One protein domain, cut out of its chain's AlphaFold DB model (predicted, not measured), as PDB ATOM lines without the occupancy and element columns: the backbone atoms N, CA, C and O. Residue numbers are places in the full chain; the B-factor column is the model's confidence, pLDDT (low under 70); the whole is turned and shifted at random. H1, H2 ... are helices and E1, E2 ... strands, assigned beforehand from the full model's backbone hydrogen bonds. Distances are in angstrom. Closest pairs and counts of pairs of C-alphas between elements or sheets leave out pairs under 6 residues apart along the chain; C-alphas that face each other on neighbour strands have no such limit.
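This is residues 37 to 140 of the 141 residues of an uncharacterized protein of Rhodococcus kyotonensis (UniProt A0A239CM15). A twisted wall of five antiparallel strands has helix H1 packed over one face, and a longer helix, H2, starts beside edge strand E5 and sticks out as an arm: residues 123 to 140, of which 123 to 138 belong to H2, stand free. The body without this arm spans 35 by 26 by 22 A; with it the whole is elongated, 56 by 36 by 22 A. The printed part has 104 residues with five named strands and two named helices, along the chain E1 E2 E3 E4 E5 H1 H2, and the sheet has the same order, E1 - E2 - E3 - E4 - E5. The class is mixed, helices and strands, and the whole is loose, with a radius of gyration of the C-alphas of 16.8 A.

The sheet is a meander, each strand the antiparallel neighbour of the one before: E1, residues 37 to 41, E2, residues 47 to 51, E3, residues 57 to 63, E4, residues 66 to 72, and E5, residues 86 to 93. Each successive pair is a hairpin. E1 and E2 stand at 177 degrees between their directions, with N 41 and O 47 within hydrogen-bond range at 2.8 A. E2 and E3 stand at 161 degrees, with N 50 and O 58 at 2.9 A. E3 and E4 stand at 162 degrees, with N 68 and O 61 at 2.8 A. E4 and E5 stand at 165 degrees, with N 69 and O 90 at 2.8 A. H1, residues 102 to 115, is on one face of the sheet, forming two layers with it; its closest C-alphas to E5 are those of Ala 90 and Ala 112, 5.7 A apart. H2, residues 119 to 138, only grazes the sheet with its residues 119 to 122, where the C-alphas of Ala 88 and Ala 119, the closest of E5 and H2, are 4.9 A apart. H1 and H2 are apart. In both helices every O i to N i+4 pair is within hydrogen-bond range.

E1 begins at C-alpha 37, (129.209, 78.598, 140.544), and measures 10.6 A; E2 measures 14.1 A. E3, E4 and E5 measure 20.3 A, 19.4 A and 20.4 A. H1 begins at C-alpha 102, (132.263, 71.428, 133.697), and measures 19.8 A. H2 measures 29.1 A and ends at C-alpha 138, (153.169, 121.000, 128.540).

The C-alphas farthest apart are those of Asp 101 and Asn 140, 56.1 A. The printed part has no cut. The link from E4 to E5, residues 73 to 85, is long. The mean pLDDT of the printed part is 82.6; residues 75 to 84, 119 to 123, 125 and 140 are under 70.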
ATOM      1  N   VAL A  37     130.056  78.537 141.736       89.25
ATOM      2  CA  VAL A  37     129.209  78.598 140.544       89.25
ATOM      3  C   VAL A  37     127.863  77.985 140.928       89.25
ATOM      4  O   VAL A  37     127.817  76.825 141.334       89.25
ATOM      5  N   GLU A  38     126.786  78.769 140.882       89.50
ATOM      6  CA  GLU A  38     125.447  78.319 141.298       89.50
ATOM      7  C   GLU A  38     124.724  77.584 140.170       89.50
ATOM      8  O   GLU A  38     124.032  76.595 140.411       89.50
ATOM      9  N   GLN A  39     124.923  78.035 138.934       90.62
ATOM     10  CA  GLN A  39     124.419  77.363 137.749       90.62
ATOM     11  C   GLN A  39     125.453  77.444 136.634       90.62
ATOM     12  O   GLN A  39     126.104  78.469 136.440       90.62
ATOM     13  N   ILE A  40     125.589  76.337 135.913       92.75
ATOM     14  CA  ILE A  40     126.491  76.195 134.780       92.75
ATOM     15  C   ILE A  40     125.808  75.383 133.687       92.75
ATOM     16  O   ILE A  40     125.129  74.390 133.938       92.75
ATOM     17  N   THR A  41     125.976  75.833 132.456       92.25
ATOM     18  CA  THR A  41     125.668  75.096 131.236       92.25
ATOM     19  C   THR A  41     126.963  74.964 130.458       92.25
ATOM     20  O   THR A  41     127.625  75.966 130.196       92.25
ATOM     21  N   THR A  42     127.338  73.738 130.109       90.88
ATOM     22  CA  THR A  42     128.533  73.432 129.313       90.88
ATOM     23  C   THR A  42     128.205  73.375 127.817       90.88
ATOM     24  O   THR A  42     127.044  73.409 127.403       90.88
ATOM     25  N   GLY A  43     129.240  73.312 126.981       86.88
ATOM     26  CA  GLY A  43     129.156  73.250 125.524       86.88
ATOM     27  C   GLY A  43     129.671  74.514 124.833       86.88
ATOM     28  O   GLY A  43     130.206  75.427 125.453       86.88
ATOM     29  N   SER A  44     129.495  74.591 123.512       83.38
ATOM     30  CA  SER A  44     130.015  75.691 122.677       83.38
ATOM     31  C   SER A  44     129.506  77.088 123.062       83.38
ATOM     32  O   SER A  44     130.152  78.083 122.745       83.38
ATOM     33  N   HIS A  45     128.367  77.150 123.754       86.56
ATOM     34  CA  HIS A  45     127.750  78.369 124.281       86.56
ATOM     35  C   HIS A  45     127.651  78.304 125.809       86.56
ATOM     36  O   HIS A  45     126.603  78.615 126.387       86.56
ATOM     37  N   ALA A  46     128.722  77.829 126.456       88.62
ATOM     38  CA  ALA A  46     128.764  77.682 127.901       88.62
ATOM     39  C   ALA A  46     128.396  78.996 128.600       88.62
ATOM     40  O   ALA A  46     128.825  80.075 128.192       88.62
ATOM     41  N   ASN A  47     127.572  78.915 129.633       92.31
ATOM     42  CA  ASN A  47     127.093  80.072 130.381       92.31
ATOM     43  C   ASN A  47     126.792  79.681 131.824       92.31
ATOM     44  O   ASN A  47     126.705  78.495 132.149       92.31
ATOM     45  N   GLY A  48     126.646  80.677 132.683       91.06
ATOM     46  CA  GLY A  48     126.281  80.439 134.067       91.06
ATOM     47  C   GLY A  48     126.392  81.679 134.932       91.06
ATOM     48  O   GLY A  48     126.739  82.766 134.463       91.06
ATOM     49  N   PHE A  49     126.107  81.501 136.215       91.25
ATOM     50  CA  PHE A  49     126.205  82.551 137.221       91.25
ATOM     51  C   PHE A  49     126.626  81.987 138.576       91.25
ATOM     52  O   PHE A  49     126.517  80.785 138.843       91.25
ATOM     53  N   GLY A  50     127.128  82.861 139.442       90.25
ATOM     54  CA  GLY A  50     127.618  82.469 140.753       90.25
ATOM     55  C   GLY A  50     128.044  83.638 141.628       90.25
ATOM     56  O   GLY A  50     127.660  84.785 141.403       90.25
ATOM     57  N   LEU A  51     128.852  83.324 142.637       90.00
ATOM     58  CA  LEU A  51     129.422  84.259 143.599       90.00
ATOM     59  C   LEU A  51     130.943  84.128 143.641       90.00
ATOM     60  O   LEU A  51     131.492  83.026 143.689       90.00
ATOM     61  N   THR A  52     131.614  85.273 143.635       88.31
ATOM     62  CA  THR A  52     133.065  85.381 143.838       88.31
ATOM     63  C   THR A  52     133.454  85.115 145.299       88.31
ATOM     64  O   THR A  52     132.596  85.125 146.185       88.31
ATOM     65  N   ASP A  53     134.750  84.928 145.574       85.44
ATOM     66  CA  ASP A  53     135.278  84.837 146.949       85.44
ATOM     67  C   ASP A  53     135.011  86.112 147.778       85.44
ATOM     68  O   ASP A  53     134.981  86.069 149.005       85.44
ATOM     69  N   ASP A  54     134.731  87.241 147.123       79.94
ATOM     70  CA  ASP A  54     134.344  88.497 147.774       79.94
ATOM     71  C   ASP A  54     132.827  88.608 148.016       79.94
ATOM     72  O   ASP A  54     132.356  89.553 148.651       79.94
ATOM     73  N   GLY A  55     132.032  87.654 147.518       84.38
ATOM     74  CA  GLY A  55     130.565  87.666 147.622       84.38
ATOM     75  C   GLY A  55     129.846  88.489 146.585       84.38
ATOM     76  O   GLY A  55     128.655  88.758 146.728       84.38
ATOM     77  N   ARG A  56     130.563  88.923 145.557       85.50
ATOM     78  CA  ARG A  56     129.964  89.656 144.454       85.50
ATOM     79  C   ARG A  56     129.346  88.669 143.468       85.50
ATOM     80  O   ARG A  56     130.042  87.716 143.093       85.50
ATOM     81  N   PRO A  57     128.083  88.874 143.057       87.75
ATOM     82  CA  PRO A  57     127.468  88.039 142.042       87.75
ATOM     83  C   PRO A  57     128.166  88.250 140.702       87.75
ATOM     84  O   PRO A  57     128.551  89.371 140.370       87.75
ATOM     85  N   PHE A  58     128.322  87.182 139.931       89.62
ATOM     86  CA  PHE A  58     128.852  87.246 138.576       89.62
ATOM     87  C   PHE A  58     128.009  86.411 137.617       89.62
ATOM     88  O   PHE A  58     127.387  85.425 138.017       89.62
ATOM     89  N   ALA A  59     128.042  86.784 136.346       90.19
ATOM     90  CA  ALA A  59     127.535  85.995 135.236       90.19
ATOM     91  C   ALA A  59     128.647  85.807 134.205       90.19
ATOM     92  O   ALA A  59     129.515  86.666 134.048       90.19
ATOM     93  N   PHE A  60     128.631  84.683 133.497       91.75
ATOM     94  CA  PHE A  60     129.530  84.460 132.376       91.75
ATOM     95  C   PHE A  60     128.800  83.847 131.189       91.75
ATOM     96  O   PHE A  60     127.802  83.134 131.328       91.75
ATOM     97  N   ARG A  61     129.333  84.104 129.999       92.50
ATOM     98  CA  ARG A  61     128.887  83.498 128.747       92.50
ATOM     99  C   ARG A  61     130.059  83.313 127.802       92.50
ATOM    100  O   ARG A  61     130.948  84.156 127.728       92.50
ATOM    101  N   VAL A  62     130.024  82.243 127.027       90.75
ATOM    102  CA  VAL A  62     130.963  82.002 125.940       90.75
ATOM    103  C   VAL A  62     130.306  82.371 124.620       90.75
ATOM    104  O   VAL A  62     129.220  81.900 124.286       90.75
ATOM    105  N   HIS A  63     130.985  83.215 123.852       90.75
ATOM    106  CA  HIS A  63     130.586  83.585 122.504       90.75
ATOM    107  C   HIS A  63     131.825  83.655 121.608       90.75
ATOM    108  O   HIS A  63     132.802  84.319 121.947       90.75
ATOM    109  N   ARG A  64     131.794  82.967 120.457       86.94
ATOM    110  CA  ARG A  64     132.919  82.898 119.495       86.94
ATOM    111  C   ARG A  64     134.265  82.552 120.158       86.94
ATOM    112  O   ARG A  64     135.256  83.245 119.950       86.94
ATOM    113  N   SER A  65     134.287  81.511 120.990       87.19
ATOM    114  CA  SER A  65     135.490  81.076 121.725       87.19
ATOM    115  C   SER A  65     136.084  82.134 122.665       87.19
ATOM    116  O   SER A  65     137.249  82.045 123.043       87.19
ATOM    117  N   THR A  66     135.288  83.128 123.055       89.62
ATOM    118  CA  THR A  66     135.644  84.137 124.057       89.62
ATOM    119  C   THR A  66     134.696  84.000 125.238       89.62
ATOM    120  O   THR A  66     133.478  83.973 125.046       89.62
ATOM    121  N   LEU A  67     135.243  83.895 126.445       90.06
ATOM    122  CA  LEU A  67     134.488  83.950 127.690       90.06
ATOM    123  C   LEU A  67     134.373  85.406 128.121       90.06
ATOM    124  O   LEU A  67     135.380  86.075 128.338       90.06
ATOM    125  N   TYR A  68     133.133  85.861 128.241       91.12
ATOM    126  CA  TYR A  68     132.756  87.152 128.790       91.12
ATOM    127  C   TYR A  68     132.257  86.918 130.205       91.12
ATOM    128  O   TYR A  68     131.364  86.091 130.403       91.12
ATOM    129  N   LEU A  69     132.827  87.625 131.169       90.88
ATOM    130  CA  LEU A  69     132.457  87.554 132.573       90.88
ATOM    131  C   LEU A  69     132.146  88.952 133.093       90.88
ATOM    132  O   LEU A  69     132.940  89.876 132.933       90.88
ATOM    133  N   GLU A  70     130.997  89.084 133.738       89.62
ATOM    134  CA  GLU A  70     130.490  90.320 134.322       89.62
ATOM    135  C   GLU A  70     130.316  90.102 135.823       89.62
ATOM    136  O   GLU A  70     129.584  89.209 136.247       89.62
ATOM    137  N   ILE A  71     131.004  90.900 136.643       88.44
ATOM    138  CA  ILE A  71     130.895  90.875 138.104       88.44
ATOM    139  C   ILE A  71     130.098  92.092 138.549       88.44
ATOM    140  O   ILE A  71     130.567  93.232 138.472       88.44
ATOM    141  N   TYR A  72     128.926  91.851 139.111       87.25
ATOM    142  CA  TYR A  72     128.041  92.887 139.614       87.25
ATOM    143  C   TYR A  72     128.472  93.388 140.999       87.25
ATOM    144  O   TYR A  72     129.316  92.805 141.696       87.25
ATOM    145  N   ARG A  73     127.912  94.526 141.404       79.94
ATOM    146  CA  ARG A  73     128.078  95.066 142.760       79.94
ATOM    147  C   ARG A  73     127.337  94.189 143.773       79.94
ATOM    148  O   ARG A  73     126.273  93.656 143.488       79.94
ATOM    149  N   ALA A  74     127.865  94.082 144.992       72.12
ATOM    150  CA  ALA A  74     127.205  93.328 146.065       72.12
ATOM    151  C   ALA A  74     125.868  93.959 146.522       72.12
ATOM    152  O   ALA A  74     125.007  93.262 147.045       72.12
ATOM    153  N   ASN A  75     125.681  95.267 146.299       66.81
ATOM    154  CA  ASN A  75     124.504  96.034 146.725       66.81
ATOM    155  C   ASN A  75     123.583  96.382 145.543       66.81
ATOM    156  O   ASN A  75     123.239  97.550 145.342       66.81
ATOM    157  N   LEU A  76     123.219  95.387 144.730       65.69
ATOM    158  CA  LEU A  76     122.213  95.570 143.681       65.69
ATOM    159  C   LEU A  76     120.894  96.015 144.328       65.69
ATOM    160  O   LEU A  76     120.269  95.266 145.073       65.69
ATOM    161  N   THR A  77     120.506  97.268 144.084       60.38
ATOM    162  CA  THR A  77     119.267  97.854 144.631       60.38
ATOM    163  C   THR A  77     118.069  97.585 143.709       60.38
ATOM    164  O   THR A  77     116.922  97.642 144.144       60.38
ATOM    165  N   SER A  78     118.334  97.257 142.439       61.28
ATOM    166  CA  SER A  78     117.336  96.927 141.419       61.28
ATOM    167  C   SER A  78     117.250  95.407 141.204       61.28
ATOM    168  O   SER A  78     118.287  94.743 141.170       61.28
ATOM    169  N   PRO A  79     116.042  94.839 141.010       58.38
ATOM    170  CA  PRO A  79     115.860  93.427 140.665       58.38
ATOM    171  C   PRO A  79     116.362  93.080 139.254       58.38
ATOM    172  O   PRO A  79     116.564  91.906 138.955       58.38
ATOM    173  N   VAL A  80     116.552  94.086 138.396       62.75
ATOM    174  CA  VAL A  80     117.180  93.939 137.080       62.75
ATOM    175  C   VAL A  80     118.523  94.666 137.140       62.75
ATOM    176  O   VAL A  80     118.510  95.898 137.224       62.75
ATOM    177  N   PRO A  81     119.654  93.936 137.157       65.31
ATOM    178  CA  PRO A  81     120.981  94.525 137.043       65.31
ATOM    179  C   PRO A  81     121.124  95.182 135.671       65.31
ATOM    180  O   PRO A  81     120.885  94.536 134.649       65.31
ATOM    181  N   ASP A  82     121.487  96.458 135.658       65.00
ATOM    182  CA  ASP A  82     121.828  97.177 134.433       65.00
ATOM    183  C   ASP A  82     123.333  97.038 134.134       65.00
ATOM    184  O   ASP A  82     124.118  96.657 135.007       65.00
ATOM    185  N   GLU A  83     123.774  97.374 132.918       65.19
ATOM    186  CA  GLU A  83     125.210  97.424 132.590       65.19
ATOM    187  C   GLU A  83     125.979  98.371 133.533       65.19
ATOM    188  O   GLU A  83     127.135  98.125 133.879       65.19
ATOM    189  N   SER A  84     125.291  99.396 134.044       63.41
ATOM    190  CA  SER A  84     125.790 100.339 135.050       63.41
ATOM    191  C   SER A  84     126.122  99.688 136.406       63.41
ATOM    192  O   SER A  84     126.917 100.224 137.189       63.41
ATOM    193  N   ASP A  85     125.529  98.528 136.702       72.25
ATOM    194  CA  ASP A  85     125.742  97.778 137.941       72.25
ATOM    195  C   ASP A  85     126.921  96.795 137.861       72.25
ATOM    196  O   ASP A  85     127.311  96.190 138.872       72.25
ATOM    197  N   VAL A  86     127.523  96.647 136.678       78.25
ATOM    198  CA  VAL A  86     128.729  95.848 136.479       78.25
ATOM    199  C   VAL A  86     129.912  96.597 137.081       78.25
ATOM    200  O   VAL A  86     130.269  97.700 136.674       78.25
ATOM    201  N   SER A  87     130.535  96.012 138.100       79.81
ATOM    202  CA  SER A  87     131.702  96.605 138.756       79.81
ATOM    203  C   SER A  87     133.020  96.027 138.248       79.81
ATOM    204  O   SER A  87     134.048  96.671 138.413       79.81
ATOM    205  N   ALA A  88     133.032  94.859 137.611       80.81
ATOM    206  CA  ALA A  88     134.213  94.379 136.896       80.81
ATOM    207  C   ALA A  88     133.809  93.534 135.686       80.81
ATOM    208  O   ALA A  88     132.791  92.848 135.723       80.81
ATOM    209  N   VAL A  89     134.626  93.581 134.636       85.25
ATOM    210  CA  VAL A  89     134.459  92.764 133.427       85.25
ATOM    211  C   VAL A  89     135.769  92.045 133.144       85.25
ATOM    212  O   VAL A  89     136.845  92.637 133.283       85.25
ATOM    213  N   ALA A  90     135.679  90.784 132.735       87.12
ATOM    214  CA  ALA A  90     136.794  90.036 132.175       87.12
ATOM    215  C   ALA A  90     136.405  89.444 130.822       87.12
ATOM    216  O   ALA A  90     135.316  88.896 130.648       87.12
ATOM    217  N   GLU A  91     137.332  89.529 129.876       89.00
ATOM    218  CA  GLU A  91     137.250  88.848 128.593       89.00
ATOM    219  C   GLU A  91     138.498  87.986 128.448       89.00
ATOM    220  O   GLU A  91     139.616  88.487 128.580       89.00
ATOM    221  N   GLN A  92     138.320  86.693 128.191       88.31
ATOM    222  CA  GLN A  92     139.444  85.793 127.942       88.31
ATOM    223  C   GLN A  92     139.155  84.833 126.794       88.31
ATOM    224  O   GLN A  92     138.019  84.397 126.588       88.31
ATOM    225  N   SER A  93     140.203  84.472 126.056       88.88
ATOM    226  CA  SER A  93     140.118  83.412 125.053       88.88
ATOM    227  C   SER A  93     139.922  82.063 125.741       88.88
ATOM    228  O   SER A  93     140.631  81.742 126.690       88.88
ATOM    229  N   VAL A  94     138.983  81.259 125.242       87.31
ATOM    230  CA  VAL A  94     138.746  79.876 125.694       87.31
ATOM    231  C   VAL A  94     139.048  78.858 124.596       87.31
ATOM    232  O   VAL A  94     138.490  77.767 124.573       87.31
ATOM    233  N   THR A  95     139.938  79.214 123.668       88.12
ATOM    234  CA  THR A  95     140.395  78.339 122.573       88.12
ATOM    235  C   THR A  95     141.030  77.043 123.058       88.12
ATOM    236  O   THR A  95     140.885  76.018 122.401       88.12
ATOM    237  N   ASP A  96     141.693  77.090 124.211       88.25
ATOM    238  CA  ASP A  96     142.435  75.973 124.802       88.25
ATOM    239  C   ASP A  96     141.688  75.330 125.986       88.25
ATOM    240  O   ASP A  96     142.244  74.503 126.706       88.25
ATOM    241  N   VAL A  97     140.424  75.714 126.205       88.31
ATOM    242  CA  VAL A  97     139.579  75.210 127.296       88.31
ATOM    243  C   VAL A  97     138.569  74.214 126.740       88.31
ATOM    244  O   VAL A  97     137.835  74.517 125.798       88.31
ATOM    245  N   ASP A  98     138.472  73.038 127.360       90.44
ATOM    246  CA  ASP A  98     137.396  72.095 127.060       90.44
ATOM    247  C   ASP A  98     136.070  72.612 127.633       90.44
ATOM    248  O   ASP A  98     135.790  72.503 128.823       90.44
ATOM    249  N   LEU A  99     135.241  73.195 126.769       88.50
ATOM    250  CA  LEU A  99     133.941  73.735 127.163       88.50
ATOM    251  C   LEU A  99     132.891  72.654 127.446       88.50
ATOM    252  O   LEU A  99     131.820  72.982 127.953       88.50
ATOM    253  N   THR A 100     133.146  71.393 127.087       88.75
ATOM    254  CA  THR A 100     132.226  70.275 127.362       88.75
ATOM    255  C   THR A 100     132.391  69.728 128.776       88.75
ATOM    256  O   THR A 100     131.441  69.176 129.333       88.75
ATOM    257  N   ASP A 101     133.561  69.951 129.374       90.38
ATOM    258  CA  ASP A 101     133.867  69.584 130.746       90.38
ATOM    259  C   ASP A 101     133.547  70.731 131.715       90.38
ATOM    260  O   ASP A 101     134.089  71.835 131.638       90.38
ATOM    261  N   GLU A 102     132.678  70.453 132.685       89.38
ATOM    262  CA  GLU A 102     132.263  71.428 133.697       89.38
ATOM    263  C   GLU A 102     133.458  71.954 134.499       89.38
ATOM    264  O   GLU A 102     133.554  73.152 134.763       89.38
ATOM    265  N   ARG A 103     134.407  71.082 134.858       89.88
ATOM    266  CA  ARG A 103     135.558  71.468 135.689       89.88
ATOM    267  C   ARG A 103     136.489  72.424 134.957       89.88
ATOM    268  O   ARG A 103     136.967  73.380 135.568       89.88
ATOM    269  N   SER A 104     136.716  72.185 133.671       91.94
ATOM    270  CA  SER A 104     137.492  73.071 132.803       91.94
ATOM    271  C   SER A 104     136.836  74.442 132.671       91.94
ATOM    272  O   SER A 104     137.513  75.457 132.842       91.94
ATOM    273  N   VAL A 105     135.514  74.497 132.478       87.81
ATOM    274  CA  VAL A 105     134.774  75.770 132.449       87.81
ATOM    275  C   VAL A 105     134.872  76.497 133.792       87.81
ATOM    276  O   VAL A 105     135.181  77.685 133.816       87.81
ATOM    277  N   VAL A 106     134.674  75.805 134.917       89.50
ATOM    278  CA  VAL A 106     134.788  76.404 136.259       89.50
ATOM    279  C   VAL A 106     136.199  76.942 136.511       89.50
ATOM    280  O   VAL A 106     136.347  78.033 137.063       89.50
ATOM    281  N   GLY A 107     137.235  76.212 136.090       90.69
ATOM    282  CA  GLY A 107     138.626  76.661 136.168       90.69
ATOM    283  C   GLY A 107     138.862  77.939 135.365       90.69
ATOM    284  O   GLY A 107     139.391  78.908 135.906       90.69
ATOM    285  N   ALA A 108     138.385  77.975 134.119       90.50
ATOM    286  CA  ALA A 108     138.473  79.149 133.261       90.50
ATOM    287  C   ALA A 108     137.720  80.352 133.855       90.50
ATOM    288  O   ALA A 108     138.258  81.455 133.889       90.50
ATOM    289  N   VAL A 109     136.503  80.155 134.370       89.12
ATOM    290  CA  VAL A 109     135.723  81.209 135.041       89.12
ATOM    291  C   VAL A 109     136.470  81.745 136.258       89.12
ATOM    292  O   VAL A 109     136.532  82.955 136.446       89.12
ATOM    293  N   ARG A 110     137.066  80.871 137.074       89.56
ATOM    294  CA  ARG A 110     137.839  81.290 138.247       89.56
ATOM    295  C   ARG A 110     139.051  82.140 137.862       89.56
ATOM    296  O   ARG A 110     139.301  83.152 138.512       89.56
ATOM    297  N   ASP A 111     139.771  81.761 136.810       90.12
ATOM    298  CA  ASP A 111     140.884  82.560 136.285       90.12
ATOM    299  C   ASP A 111     140.402  83.919 135.764       90.12
ATOM    300  O   ASP A 111     140.969  84.952 136.112       90.12
ATOM    301  N   ALA A 112     139.284  83.946 135.030       88.44
ATOM    302  CA  ALA A 112     138.668  85.187 134.568       88.44
ATOM    303  C   ALA A 112     138.244  86.100 135.728       88.44
ATOM    304  O   ALA A 112     138.440  87.309 135.646       88.44
ATOM    305  N   VAL A 113     137.708  85.546 136.824       86.69
ATOM    306  CA  VAL A 113     137.390  86.312 138.042       86.69
ATOM    307  C   VAL A 113     138.652  86.938 138.638       86.69
ATOM    308  O   VAL A 113     138.631  88.120 138.968       86.69
ATOM    309  N   ASN A 114     139.758  86.192 138.724       86.25
ATOM    310  CA  ASN A 114     141.036  86.720 139.219       86.25
ATOM    311  C   ASN A 114     141.636  87.791 138.290       86.25
ATOM    312  O   ASN A 114     142.340  88.689 138.751       86.25
ATOM    313  N   HIS A 115     141.370  87.698 136.986       84.69
ATOM    314  CA  HIS A 115     141.814  88.661 135.976       84.69
ATOM    315  C   HIS A 115     140.862  89.844 135.773       84.69
ATOM    316  O   HIS A 115     141.223  90.793 135.072       84.69
ATOM    317  N   ALA A 116     139.667  89.817 136.365       83.44
ATOM    318  CA  ALA A 116     138.677  90.864 136.190       83.44
ATOM    319  C   ALA A 116     139.215  92.199 136.711       83.44
ATOM    320  O   ALA A 116     139.459  92.385 137.904       83.44
ATOM    321  N   SER A 117     139.392  93.158 135.805       73.19
ATOM    322  CA  SER A 117     139.756  94.516 136.188       73.19
ATOM    323  C   SER A 117     138.514  95.236 136.690       73.19
ATOM    324  O   SER A 117     137.492  95.251 135.996       73.19
ATOM    325  N   ASP A 118     138.608  95.869 137.858       72.31
ATOM    326  CA  ASP A 118     137.548  96.750 138.342       72.31
ATOM    327  C   ASP A 118     137.301  97.855 137.302       72.31
ATOM    328  O   ASP A 118     138.231  98.560 136.887       72.31
ATOM    329  N   ALA A 119     136.053  97.982 136.854       66.50
ATOM    330  CA  ALA A 119     135.659  98.955 135.844       66.50
ATOM    331  C   ALA A 119     136.016 100.383 136.295       66.50
ATOM    332  O   ALA A 119     136.498 101.186 135.494       66.50
ATOM    333  N   SER A 120     135.898 100.662 137.600       61.31
ATOM    334  CA  SER A 120     136.263 101.955 138.185       61.31
ATOM    335  C   SER A 120     137.779 102.194 138.202       61.31
ATOM    336  O   SER A 120     138.248 103.296 137.907       61.31
ATOM    337  N   ALA A 121     138.581 101.160 138.472       61.12
ATOM    338  CA  ALA A 121     140.039 101.270 138.467       61.12
ATOM    339  C   ALA A 121     140.590 101.503 137.050       61.12
ATOM    340  O   ALA A 121     141.548 102.264 136.873       61.12
ATOM    341  N   ARG A 122     139.971 100.892 136.029       60.25
ATOM    342  CA  ARG A 122     140.335 101.094 134.619       60.25
ATOM    343  C   ARG A 122     140.070 102.528 134.158       60.25
ATOM    344  O   ARG A 122     140.927 103.099 133.484       60.25
ATOM    345  N   GLU A 123     138.947 103.125 134.556       62.78
ATOM    346  CA  GLU A 123     138.624 104.526 134.255       62.78
ATOM    347  C   GLU A 123     139.641 105.486 134.891       62.78
ATOM    348  O   GLU A 123     140.240 106.311 134.199       62.78
ATOM    349  N   VAL A 124     139.942 105.320 136.183       71.25
ATOM    350  CA  VAL A 124     140.933 106.157 136.886       71.25
ATOM    351  C   VAL A 124     142.332 106.010 136.280       71.25
ATOM    352  O   VAL A 124     143.056 107.001 136.153       71.25
ATOM    353  N   SER A 125     142.728 104.798 135.881       68.94
ATOM    354  CA  SER A 125     144.004 104.552 135.200       68.94
ATOM    355  C   SER A 125     144.062 105.234 133.830       68.94
ATOM    356  O   SER A 125     145.045 105.908 133.525       68.94
ATOM    357  N   ALA A 126     142.991 105.151 133.036       77.44
ATOM    358  CA  ALA A 126     142.897 105.834 131.746       77.44
ATOM    359  C   ALA A 126     142.970 107.363 131.900       77.44
ATOM    360  O   ALA A 126     143.702 108.022 131.161       77.44
ATOM    361  N   VAL A 127     142.292 107.921 132.909       76.56
ATOM    362  CA  VAL A 127     142.360 109.352 133.244       76.56
ATOM    363  C   VAL A 127     143.776 109.749 133.663       76.56
ATOM    364  O   VAL A 127     144.301 110.746 133.175       76.56
ATOM    365  N   ARG A 128     144.448 108.958 134.510       78.06
ATOM    366  CA  ARG A 128     145.841 109.219 134.915       78.06
ATOM    367  C   ARG A 128     146.814 109.124 133.744       78.06
ATOM    368  O   ARG A 128     147.694 109.971 133.630       78.06
ATOM    369  N   ALA A 129     146.643 108.141 132.864       84.00
ATOM    370  CA  ALA A 129     147.448 107.993 131.657       84.00
ATOM    371  C   ALA A 129     147.263 109.190 130.714       84.00
ATOM    372  O   ALA A 129     148.240 109.719 130.183       84.00
ATOM    373  N   PHE A 130     146.025 109.661 130.551       85.50
ATOM    374  CA  PHE A 130     145.728 110.856 129.770       85.50
ATOM    375  C   PHE A 130     146.346 112.114 130.392       85.50
ATOM    376  O   PHE A 130     147.047 112.849 129.702       85.50
ATOM    377  N   LEU A 131     146.156 112.339 131.694       85.38
ATOM    378  CA  LEU A 131     146.709 113.502 132.394       85.38
ATOM    379  C   LEU A 131     148.242 113.508 132.386       85.38
ATOM    380  O   LEU A 131     148.839 114.553 132.148       85.38
ATOM    381  N   GLY A 132     148.882 112.350 132.566       86.00
ATOM    382  CA  GLY A 132     150.336 112.220 132.437       86.00
ATOM    383  C   GLY A 132     150.818 112.527 131.017       86.00
ATOM    384  O   GLY A 132     151.823 113.210 130.835       86.00
ATOM    385  N   ARG A 133     150.061 112.095 130.002       84.62
ATOM    386  CA  ARG A 133     150.357 112.400 128.599       84.62
ATOM    387  C   ARG A 133     150.186 113.885 128.269       84.62
ATOM    388  O   ARG A 133     150.993 114.413 127.515       84.62
ATOM    389  N   VAL A 134     149.174 114.556 128.823       87.75
ATOM    390  CA  VAL A 134     148.967 116.006 128.646       87.75
ATOM    391  C   VAL A 134     150.046 116.807 129.375       87.75
ATOM    392  O   VAL A 134     150.629 117.703 128.772       87.75
ATOM    393  N   GLY A 135     150.372 116.451 130.621       82.00
ATOM    394  CA  GLY A 135     151.454 117.091 131.380       82.00
ATOM    395  C   GLY A 135     152.802 116.985 130.665       82.00
ATOM    396  O   GLY A 135     153.468 117.990 130.454       82.00
ATOM    397  N   SER A 136     153.131 115.800 130.138       84.44
ATOM    398  CA  SER A 136     154.363 115.576 129.368       84.44
ATOM    399  C   SER A 136     154.485 116.427 128.097       84.44
ATOM    400  O   SER A 136     155.599 116.606 127.611       84.44
ATOM    401  N   LEU A 137     153.379 116.916 127.525       82.94
ATOM    402  CA  LEU A 137     153.411 117.824 126.374       82.94
ATOM    403  C   LEU A 137     153.546 119.289 126.795       82.94
ATOM    404  O   LEU A 137     154.052 120.090 126.017       82.94
ATOM    405  N   ILE A 138     153.095 119.638 128.000       81.75
ATOM    406  CA  ILE A 138     153.169 121.000 128.540       81.75
ATOM    407  C   ILE A 138     154.567 121.279 129.110       81.75
ATOM    408  O   ILE A 138     155.074 122.377 128.924       81.75
ATOM    409  N   ASP A 139     155.215 120.284 129.721       75.12
ATOM    410  CA  ASP A 139     156.562 120.407 130.306       75.12
ATOM    411  C   ASP A 139     157.718 120.309 129.280       75.12
ATOM    412  O   ASP A 139     158.884 120.432 129.648       75.12
ATOM    413  N   ASN A 140     157.426 120.067 127.996       65.19
ATOM    414  CA  ASN A 140     158.428 119.925 126.923       65.19
ATOM    415  C   ASN A 140     158.581 121.202 126.054       65.19
ATOM    416  O   ASN A 140     159.062 121.124 124.921       65.19
TER     417      ASN A 140